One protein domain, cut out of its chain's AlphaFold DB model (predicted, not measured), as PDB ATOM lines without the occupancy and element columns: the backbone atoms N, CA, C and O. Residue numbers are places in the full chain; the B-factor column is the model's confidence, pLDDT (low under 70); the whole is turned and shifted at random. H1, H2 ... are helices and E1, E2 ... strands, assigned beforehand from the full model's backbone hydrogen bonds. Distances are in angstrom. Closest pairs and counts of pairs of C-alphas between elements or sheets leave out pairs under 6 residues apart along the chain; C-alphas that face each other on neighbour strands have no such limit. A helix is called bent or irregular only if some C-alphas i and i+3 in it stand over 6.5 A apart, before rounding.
ATOM      1  N   PRO A  11      56.368 -58.768  15.308       54.97
ATOM      2  CA  PRO A  11      55.101 -59.253  14.774       54.97
ATOM      3  C   PRO A  11      54.115 -58.083  14.676       54.97
ATOM      4  O   PRO A  11      53.578 -57.593  15.675       54.97
ATOM      5  N   VAL A  12      53.928 -57.610  13.448       61.19
ATOM      6  CA  VAL A  12      53.051 -56.500  13.086       61.19
ATOM      7  C   VAL A  12      51.839 -57.040  12.341       61.19
ATOM      8  O   VAL A  12      51.978 -57.860  11.435       61.19
ATOM      9  N   LYS A  13      50.642 -56.575  12.698       64.81
ATOM     10  CA  LYS A  13      49.413 -56.900  11.964       64.81
ATOM     11  C   LYS A  13      48.940 -55.654  11.221       64.81
ATOM     12  O   LYS A  13      48.858 -54.570  11.801       64.81
ATOM     13  N   VAL A  14      48.692 -55.816   9.917       66.75
ATOM     14  CA  VAL A  14      48.170 -54.755   9.043       66.75
ATOM     15  C   VAL A  14      46.789 -54.364   9.548       66.75
ATOM     16  O   VAL A  14      45.941 -55.233   9.747       66.75
ATOM     17  N   TRP A  15      46.565 -53.069   9.742       68.56
ATOM     18  CA  TRP A  15      45.274 -52.559  10.196       68.56
ATOM     19  C   TRP A  15      44.589 -51.676   9.157       68.56
ATOM     20  O   TRP A  15      43.377 -51.761   8.968       68.56
ATOM     21  N   ALA A  16      45.345 -50.814   8.479       67.44
ATOM     22  CA  ALA A  16      44.812 -49.939   7.445       67.44
ATOM     23  C   ALA A  16      45.872 -49.647   6.381       67.44
ATOM     24  O   ALA A  16      47.053 -49.519   6.686       67.44
ATOM     25  N   CYS A  17      45.433 -49.500   5.135       71.25
ATOM     26  CA  CYS A  17      46.271 -49.029   4.033       71.25
ATOM     27  C   CYS A  17      45.765 -47.658   3.598       71.25
ATOM     28  O   CYS A  17      44.673 -47.588   3.039       71.25
ATOM     29  N   LEU A  18      46.505 -46.596   3.887       73.56
ATOM     30  CA  LEU A  18      46.340 -45.289   3.255       73.56
ATOM     31  C   LEU A  18      47.054 -45.292   1.898       73.56
ATOM     32  O   LEU A  18      47.824 -46.208   1.614       73.56
ATOM     33  N   SER A  19      46.799 -44.272   1.080       71.12
ATOM     34  CA  SER A  19      47.403 -44.112  -0.250       71.12
ATOM     35  C   SER A  19      48.929 -44.220  -0.195       71.12
ATOM     36  O   SER A  19      49.518 -45.006  -0.930       71.12
ATOM     37  N   ASP A  20      49.537 -43.520   0.769       76.88
ATOM     38  CA  ASP A  20      50.995 -43.389   0.865       76.88
ATOM     39  C   ASP A  20      51.606 -44.198   2.020       76.88
ATOM     40  O   ASP A  20      52.827 -44.329   2.108       76.88
ATOM     41  N   PHE A  21      50.771 -44.762   2.907       78.31
ATOM     42  CA  PHE A  21      51.209 -45.410   4.147       78.31
ATOM     43  C   PHE A  21      50.444 -46.697   4.453       78.31
ATOM     44  O   PHE A  21      49.214 -46.740   4.438       78.31
ATOM     45  N   LYS A  22      51.162 -47.737   4.876       79.81
ATOM     46  CA  LYS A  22      50.576 -48.917   5.523       79.81
ATOM     47  C   LYS A  22      50.692 -48.778   7.036       79.81
ATOM     48  O   LYS A  22      51.782 -48.572   7.564       79.81
ATOM     49  N   ILE A  23      49.562 -48.890   7.724       77.25
ATOM     50  CA  ILE A  23      49.457 -48.750   9.174       77.25
ATOM     51  C   ILE A  23      49.427 -50.136   9.808       77.25
ATOM     52  O   ILE A  23      48.580 -50.976   9.479       77.25
ATOM     53  N   TYR A  24      50.324 -50.343  10.760       75.25
ATOM     54  CA  TYR A  24      50.449 -51.561  11.539       75.25
ATOM     55  C   TYR A  24      50.344 -51.254  13.028       75.25
ATOM     56  O   TYR A  24      50.786 -50.198  13.483       75.25
ATOM     57  N   PHE A  25      49.839 -52.215  13.798       70.88
ATOM     58  CA  PHE A  25      49.968 -52.191  15.253       70.88
ATOM     59  C   PHE A  25      50.979 -53.241  15.720       70.88
ATOM     60  O   PHE A  25      51.086 -54.332  15.146       70.88
ATOM     61  N   THR A  26      51.746 -52.893  16.749       63.09
ATOM     62  CA  THR A  26      52.729 -53.778  17.382       63.09
ATOM     63  C   THR A  26      52.058 -54.591  18.480       63.09
ATOM     64  O   THR A  26      51.462 -54.025  19.389       63.09
ATOM     65  N   THR A  27      52.160 -55.918  18.408       58.28
ATOM     66  CA  THR A  27      51.457 -56.818  19.341       58.28
ATOM     67  C   THR A  27      52.236 -57.130  20.618       58.28
ATOM     68  O   THR A  27      51.610 -57.454  21.620       58.28
ATOM     69  N   LYS A  28      53.581 -57.092  20.604       54.03
ATOM     70  CA  LYS A  28      54.386 -57.591  21.744       54.03
ATOM     71  C   LYS A  28      55.704 -56.866  22.046       54.03
ATOM     72  O   LYS A  28      56.255 -57.081  23.117       54.03
ATOM     73  N   LYS A  29      56.241 -56.036  21.144       54.41
ATOM     74  CA  LYS A  29      57.483 -55.278  21.393       54.41
ATOM     75  C   LYS A  29      57.386 -53.884  20.795       54.41
ATOM     76  O   LYS A  29      57.339 -53.726  19.576       54.41
ATOM     77  N   VAL A  30      57.333 -52.902  21.682       58.53
ATOM     78  CA  VAL A  30      57.504 -51.491  21.357       58.53
ATOM     79  C   VAL A  30      59.004 -51.234  21.129       58.53
ATOM     80  O   VAL A  30      59.818 -51.867  21.808       58.53
ATOM     81  N   PRO A  31      59.404 -50.386  20.164       58.78
ATOM     82  CA  PRO A  31      60.811 -50.042  19.965       58.78
ATOM     83  C   PRO A  31      61.442 -49.514  21.261       58.78
ATOM     84  O   PRO A  31      60.803 -48.762  22.001       58.78
ATOM     85  N   ALA A  32      62.689 -49.905  21.541       52.12
ATOM     86  CA  ALA A  32      63.420 -49.419  22.709       52.12
ATOM     87  C   ALA A  32      63.502 -47.879  22.668       52.12
ATOM     88  O   ALA A  32      64.000 -47.323  21.692       52.12
ATOM     89  N   GLY A  33      62.974 -47.206  23.700       56.06
ATOM     90  CA  GLY A  33      62.930 -45.738  23.800       56.06
ATOM     91  C   GLY A  33      61.571 -45.075  23.524       56.06
ATOM     92  O   GLY A  33      61.492 -43.850  23.536       56.06
ATOM     93  N   SER A  34      60.494 -45.834  23.286       55.56
ATOM     94  CA  SER A  34      59.143 -45.258  23.145       55.56
ATOM     95  C   SER A  34      58.581 -44.750  24.485       55.56
ATOM     96  O   SER A  34      58.671 -45.476  25.476       55.56
ATOM     97  N   PRO A  35      57.915 -43.579  24.524       59.34
ATOM     98  CA  PRO A  35      57.292 -43.043  25.740       59.34
ATOM     99  C   PRO A  35      56.127 -43.887  26.280       59.34
ATOM    100  O   PRO A  35      55.716 -43.705  27.422       59.34
ATOM    101  N   SER A  36      55.539 -44.766  25.459       63.59
ATOM    102  CA  SER A  36      54.359 -45.547  25.834       63.59
ATOM    103  C   SER A  36      54.311 -46.932  25.187       63.59
ATOM    104  O   SER A  36      54.898 -47.172  24.127       63.59
ATOM    105  N   ASN A  37      53.536 -47.827  25.812       65.19
ATOM    106  CA  ASN A  37      53.269 -49.191  25.336       65.19
ATOM    107  C   ASN A  37      52.307 -49.249  24.130       65.19
ATOM    108  O   ASN A  37      52.058 -50.320  23.578       65.19
ATOM    109  N   HIS A  38      51.765 -48.100  23.721       67.12
ATOM    110  CA  HIS A  38      50.739 -47.972  22.693       67.12
ATOM    111  C   HIS A  38      51.306 -47.167  21.529       67.12
ATOM    112  O   HIS A  38      51.354 -45.940  21.586       67.12
ATOM    113  N   CYS A  39      51.750 -47.841  20.472       70.06
ATOM    114  CA  CYS A  39      52.290 -47.168  19.297       70.06
ATOM    115  C   CYS A  39      51.705 -47.705  17.991       70.06
ATOM    116  O   CYS A  39      51.448 -48.902  17.837       70.06
ATOM    117  N   LEU A  40      51.535 -46.801  17.028       77.38
ATOM    118  CA  LEU A  40      51.171 -47.119  15.652       77.38
ATOM    119  C   LEU A  40      52.422 -47.026  14.782       77.38
ATOM    120  O   LEU A  40      53.154 -46.042  14.851       77.38
ATOM    121  N   CYS A  41      52.663 -48.041  13.957       79.50
ATOM    122  CA  CYS A  41      53.753 -48.046  12.990       79.50
ATOM    123  C   CYS A  41      53.199 -47.674  11.614       79.50
ATOM    124  O   CYS A  41      52.355 -48.381  11.061       79.50
ATOM    125  N   LEU A  42      53.704 -46.584  11.053       81.88
ATOM    126  CA  LEU A  42      53.430 -46.122   9.702       81.88
ATOM    127  C   LEU A  42      54.587 -46.545   8.801       81.88
ATOM    128  O   LEU A  42      55.748 -46.234   9.065       81.88
ATOM    129  N   VAL A  43      54.279 -47.273   7.738       80.25
ATOM    130  CA  VAL A  43      55.257 -47.677   6.729       80.25
ATOM    131  C   VAL A  43      54.927 -46.934   5.436       80.25
ATOM    132  O   VAL A  43      53.988 -47.343   4.745       80.25
ATOM    133  N   PRO A  44      55.633 -45.832   5.127       78.06
ATOM    134  CA  PRO A  44      55.498 -45.140   3.855       78.06
ATOM    135  C   PRO A  44      56.020 -45.992   2.697       78.06
ATOM    136  O   PRO A  44      56.826 -46.906   2.893       78.06
ATOM    137  N   ALA A  45      55.635 -45.634   1.472       73.88
ATOM    138  CA  ALA A  45      56.198 -46.223   0.254       73.88
ATOM    139  C   ALA A  45      57.732 -46.065   0.151       73.88
ATOM    140  O   ALA A  45      58.394 -46.916  -0.436       73.88
ATOM    141  N   SER A  46      58.304 -45.035   0.791       77.44
ATOM    142  CA  SER A  46      59.757 -44.813   0.889       77.44
ATOM    143  C   SER A  46      60.495 -45.843   1.758       77.44
ATOM    144  O   SER A  46      61.722 -45.878   1.759       77.44
ATOM    145  N   GLY A  47      59.773 -46.677   2.515       71.56
ATOM    146  CA  GLY A  47      60.330 -47.776   3.309       71.56
ATOM    147  C   GLY A  47      60.855 -47.395   4.700       71.56
ATOM    148  O   GLY A  47      61.105 -48.290   5.512       71.56
ATOM    149  N   ILE A  48      60.977 -46.102   5.022       77.25
ATOM    150  CA  ILE A  48      61.427 -45.633   6.343       77.25
ATOM    151  C   ILE A  48      60.257 -45.661   7.328       77.25
ATOM    152  O   ILE A  48      59.327 -44.868   7.224       77.25
ATOM    153  N   LYS A  49      60.304 -46.565   8.311       76.69
ATOM    154  CA  LYS A  49      59.239 -46.713   9.311       76.69
ATOM    155  C   LYS A  49      59.146 -45.481  10.210       76.69
ATOM    156  O   LYS A  49      60.145 -45.048  10.778       76.69
ATOM    157  N   GLN A  50      57.932 -44.980  10.389       78.94
ATOM    158  CA  GLN A  50      57.598 -43.917  11.329       78.94
ATOM    159  C   GLN A  50      56.712 -44.482  12.440       78.94
ATOM    160  O   GLN A  50      55.934 -45.410  12.214       78.94
ATOM    161  N   TYR A  51      56.816 -43.923  13.644       76.50
ATOM    162  CA  TYR A  51      56.058 -44.383  14.804       76.50
ATOM    163  C   TYR A  51      55.297 -43.221  15.431       76.50
ATOM    164  O   TYR A  51      55.873 -42.170  15.696       76.50
ATOM    165  N   ILE A  52      54.007 -43.424  15.692       78.75
ATOM    166  CA  ILE A  52      53.199 -42.525  16.519       78.75
ATOM    167  C   ILE A  52      53.097 -43.163  17.899       78.75
ATOM    168  O   ILE A  52      52.501 -44.234  18.035       78.75
ATOM    169  N   ALA A  53      53.667 -42.513  18.911       76.31
ATOM    170  CA  ALA A  53      53.457 -42.883  20.305       76.31
ATOM    171  C   ALA A  53      52.119 -42.306  20.787       76.31
ATOM    172  O   ALA A  53      51.866 -41.107  20.679       76.31
ATOM    173  N   CYS A  54      51.246 -43.160  21.310       75.56
ATOM    174  CA  CYS A  54      49.962 -42.767  21.872       75.56
ATOM    175  C   CYS A  54      50.053 -42.793  23.399       75.56
ATOM    176  O   CYS A  54      50.428 -43.808  23.979       75.56
ATOM    177  N   GLY A  55      49.674 -41.705  24.072       71.50
ATOM    178  CA  GLY A  55      49.738 -41.625  25.540       71.50
ATOM    179  C   GLY A  55      48.735 -42.528  26.276       71.50
ATOM    180  O   GLY A  55      48.842 -42.712  27.479       71.50
ATOM    181  N   SER A  56      47.747 -43.090  25.572       75.62
ATOM    182  CA  SER A  56      46.745 -44.010  26.123       75.62
ATOM    183  C   SER A  56      46.058 -44.820  25.019       75.62
ATOM    184  O   SER A  56      46.059 -44.411  23.853       75.62
ATOM    185  N   ASN A  57      45.373 -45.908  25.394       75.62
ATOM    186  CA  ASN A  57      44.472 -46.653  24.499       75.62
ATOM    187  C   ASN A  57      43.411 -45.749  23.846       75.62
ATOM    188  O   ASN A  57      43.076 -45.904  22.676       75.62
ATOM    189  N   LYS A  58      42.908 -44.751  24.582       77.25
ATOM    190  CA  LYS A  58      41.915 -43.793  24.080       77.25
ATOM    191  C   LYS A  58      42.499 -42.881  22.998       77.25
ATOM    192  O   LYS A  58      41.880 -42.692  21.955       77.25
ATOM    193  N   SER A  59      43.715 -42.374  23.215       77.94
ATOM    194  CA  SER A  59      44.456 -41.593  22.215       77.94
ATOM    195  C   SER A  59      44.751 -42.420  20.961       77.94
ATOM    196  O   SER A  59      44.566 -41.928  19.849       77.94
ATOM    197  N   GLN A  60      45.113 -43.695  21.130       76.94
ATOM    198  CA  GLN A  60      45.286 -44.622  20.016       76.94
ATOM    199  C   GLN A  60      43.987 -44.757  19.210       76.94
ATOM    200  O   GLN A  60      44.006 -44.549  18.001       76.94
ATOM    201  N   SER A  61      42.845 -45.000  19.859       78.75
ATOM    202  CA  SER A  61      41.536 -45.074  19.191       78.75
ATOM    203  C   SER A  61      41.176 -43.800  18.419       78.75
ATOM    204  O   SER A  61      40.645 -43.893  17.313       78.75
ATOM    205  N   TYR A  62      41.511 -42.613  18.933       85.00
ATOM    206  CA  TYR A  62      41.298 -41.350  18.217       85.00
ATOM    207  C   TYR A  62      42.139 -41.232  16.952       85.00
ATOM    208  O   TYR A  62      41.600 -40.897  15.895       85.00
ATOM    209  N   TRP A  63      43.422 -41.583  17.027       81.81
ATOM    210  CA  TRP A  63      44.274 -41.664  15.843       81.81
ATOM    211  C   TRP A  63      43.728 -42.667  14.824       81.81
ATOM    212  O   TRP A  63      43.692 -42.377  13.630       81.81
ATOM    213  N   MET A  64      43.197 -43.803  15.277       78.88
ATOM    214  CA  MET A  64      42.569 -44.781  14.386       78.88
ATOM    215  C   MET A  64      41.308 -44.239  13.705       78.88
ATOM    216  O   MET A  64      41.128 -44.440  12.500       78.88
ATOM    217  N   CYS A  65      40.441 -43.543  14.442       80.88
ATOM    218  CA  CYS A  65      39.269 -42.874  13.880       80.88
ATOM    219  C   CYS A  65      39.675 -41.824  12.840       80.88
ATOM    220  O   CYS A  65      39.123 -41.824  11.740       80.88
ATOM    221  N   ALA A  66      40.675 -40.995  13.143       83.19
ATOM    222  CA  ALA A  66      41.186 -39.983  12.225       83.19
ATOM    223  C   ALA A  66      41.722 -40.601  10.921       83.19
ATOM    224  O   ALA A  66      41.358 -40.152   9.838       83.19
ATOM    225  N   MET A  67      42.503 -41.684  11.002       82.81
ATOM    226  CA  MET A  67      43.051 -42.371   9.821       82.81
ATOM    227  C   MET A  67      41.974 -43.082   8.982       82.81
ATOM    228  O   MET A  67      42.074 -43.173   7.759       82.81
ATOM    229  N   ARG A  68      40.906 -43.595   9.607       81.00
ATOM    230  CA  ARG A  68      39.755 -44.149   8.870       81.00
ATOM    231  C   ARG A  68      38.956 -43.051   8.172       81.00
ATOM    232  O   ARG A  68      38.542 -43.243   7.032       81.00
ATOM    233  N   LEU A  69      38.766 -41.913   8.836       81.06
ATOM    234  CA  LEU A  69      38.098 -40.750   8.259       81.06
ATOM    235  C   LEU A  69      38.911 -40.138   7.116       81.06
ATOM    236  O   LEU A  69      38.320 -39.775   6.106       81.06
ATOM    237  N   SER A  70      40.240 -40.084   7.209       81.44
ATOM    238  CA  SER A  70      41.068 -39.603   6.097       81.44
ATOM    239  C   SER A  70      40.970 -40.522   4.877       81.44
ATOM    240  O   SER A  70      40.841 -40.038   3.755       81.44
ATOM    241  N   LYS A  71      40.941 -41.845   5.086       80.88
ATOM    242  CA  LYS A  71      40.823 -42.825   4.000       80.88
ATOM    243  C   LYS A  71      39.441 -42.858   3.345       80.88
ATOM    244  O   LYS A  71      39.336 -42.855   2.124       80.88
ATOM    245  N   TYR A  72      38.388 -42.961   4.153       82.12
ATOM    246  CA  TYR A  72      37.031 -43.261   3.682       82.12
ATOM    247  C   TYR A  72      36.079 -42.066   3.767       82.12
ATOM    248  O   TYR A  72      34.946 -42.151   3.302       82.12
ATOM    249  N   GLY A  73      36.506 -40.942   4.346       85.69
ATOM    250  CA  GLY A  73      35.636 -39.796   4.610       85.69
ATOM    251  C   GLY A  73      35.033 -39.196   3.347       85.69
ATOM    252  O   GLY A  73      33.858 -38.835   3.353       85.69
ATOM    253  N   LYS A  74      35.787 -39.158   2.239       81.56
ATOM    254  CA  LYS A  74      35.262 -38.701   0.944       81.56
ATOM    255  C   LYS A  74      34.106 -39.587   0.472       81.56
ATOM    256  O   LYS A  74      33.028 -39.061   0.228       81.56
ATOM    257  N   GLN A  75      34.303 -40.907   0.455       84.94
ATOM    258  CA  GLN A  75      33.273 -41.885   0.086       84.94
ATOM    259  C   GLN A  75      32.061 -41.822   1.025       84.94
ATOM    260  O   GLN A  75      30.928 -41.870   0.567       84.94
ATOM    261  N   LEU A  76      32.277 -41.669   2.334       83.69
ATOM    262  CA  LEU A  76      31.193 -41.552   3.310       83.69
ATOM    263  C   LEU A  76      30.364 -40.278   3.088       83.69
ATOM    264  O   LEU A  76      29.135 -40.324   3.105       83.69
ATOM    265  N   ARG A  77      31.037 -39.149   2.833       82.12
ATOM    266  CA  ARG A  77      30.401 -37.871   2.497       82.12
ATOM    267  C   ARG A  77      29.656 -37.956   1.169       82.12
ATOM    268  O   ARG A  77      28.551 -37.432   1.081       82.12
ATOM    269  N   ASP A  78      30.235 -38.600   0.161       82.56
ATOM    270  CA  ASP A  78      29.603 -38.768  -1.146       82.56
ATOM    271  C   ASP A  78      28.382 -39.694  -1.039       82.56
ATOM    272  O   ASP A  78      27.312 -39.310  -1.489       82.56
ATOM    273  N   ASN A  79      28.473 -40.815  -0.316       83.75
ATOM    274  CA  ASN A  79      27.333 -41.692  -0.022       83.75
ATOM    275  C   ASN A  79      26.205 -40.944   0.702       83.75
ATOM    276  O   ASN A  79      25.038 -41.082   0.339       83.75
ATOM    277  N   TYR A  80      26.543 -40.128   1.706       81.00
ATOM    278  CA  TYR A  80      25.568 -39.302   2.414       81.00
ATOM    279  C   TYR A  80      24.935 -38.254   1.495       81.00
ATOM    280  O   TYR A  80      23.719 -38.110   1.477       81.00
ATOM    281  N   ARG A  81      25.739 -37.554   0.688       78.69
ATOM    282  CA  ARG A  81      25.241 -36.586  -0.297       78.69
ATOM    283  C   ARG A  81      24.364 -37.249  -1.349       78.69
ATOM    284  O   ARG A  81      23.350 -36.675  -1.699       78.69
ATOM    285  N   SER A  82      24.701 -38.446  -1.819       72.06
ATOM    286  CA  SER A  82      23.874 -39.219  -2.747       72.06
ATOM    287  C   SER A  82      22.568 -39.678  -2.105       72.06
ATOM    288  O   SER A  82      21.538 -39.651  -2.765       72.06
ATOM    289  N   PHE A  83      22.583 -40.062  -0.827       73.88
ATOM    290  CA  PHE A  83      21.372 -40.380  -0.070       73.88
ATOM    291  C   PHE A  83      20.478 -39.146   0.108       73.88
ATOM    292  O   PHE A  83      19.293 -39.205  -0.197       73.88
TER     293      PHE A  83
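Overview. This is residues 11 to 83 of the 274 residues of the protein "Growth factor receptor-bound protein 14-like isoform X2" of Aphis craccivora (UniProt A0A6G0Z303). A strongly twisted sheet of four antiparallel strands has the first arm of one long bent helix, H1a, packed on one face, while residues 73 to 83, at the helix's far end, stick out free and make the length. The printed part has 73 residues, with E1, E2, E3, E4 and H1 along the chain; the sheet's order is E1 - E2 - E3 - E4 and the class is mixed. The whole is loose, with a radius of gyration of the C-alphas of 14.1 A and spans of 48 by 29 by 16 A.

Along the chain. E1 is residues 12 to 17, from C-alpha 12 at (53.051, -56.500, 13.086); E2 is 21 to 26, E3 is 38 to 44 and 19.6 A long, and E4 is 50 to 54. H1, residues 57 to 83, was assigned as one helix by its hydrogen bonds but is bent: C-alphas 71 and 74 are 7.6 A apart. H1a, residues 57 to 71, is 21.2 A long; H1b, residues 74 to 83, is 14.0 A long and ends at C-alpha 83 at (21.372, -40.380, -0.070).

Arrangement. The strands form a meander, each the antiparallel neighbour of the one before. Within hydrogen-bond range are N 15 and O 23 at 2.9 A, N 24 and O 41 at 2.8 A, and N 42 and O 50 at 2.8 A. H1a is on the sheet at a height of 8.7 A, over E2 and E3, along the strands at 12 degrees to E3 on the local plane. The closest C-alphas of E3 and H1a, His 38 and Asn 57, are 6.7 A apart. H1b is not on the sheet; the arms stand at a steep tilt of 68 degrees, only just short of about perpendicular. In H1a and H1b every O i to N i+4 pair is within hydrogen-bond range.

Size, cuts and confidence. The C-alphas farthest apart, Ala 32 and Phe 83, are 48.7 A apart. The printed part has no cut; the link E2 to E3 is long. Residues 11 to 16 and 26 to 38 have pLDDT under 70.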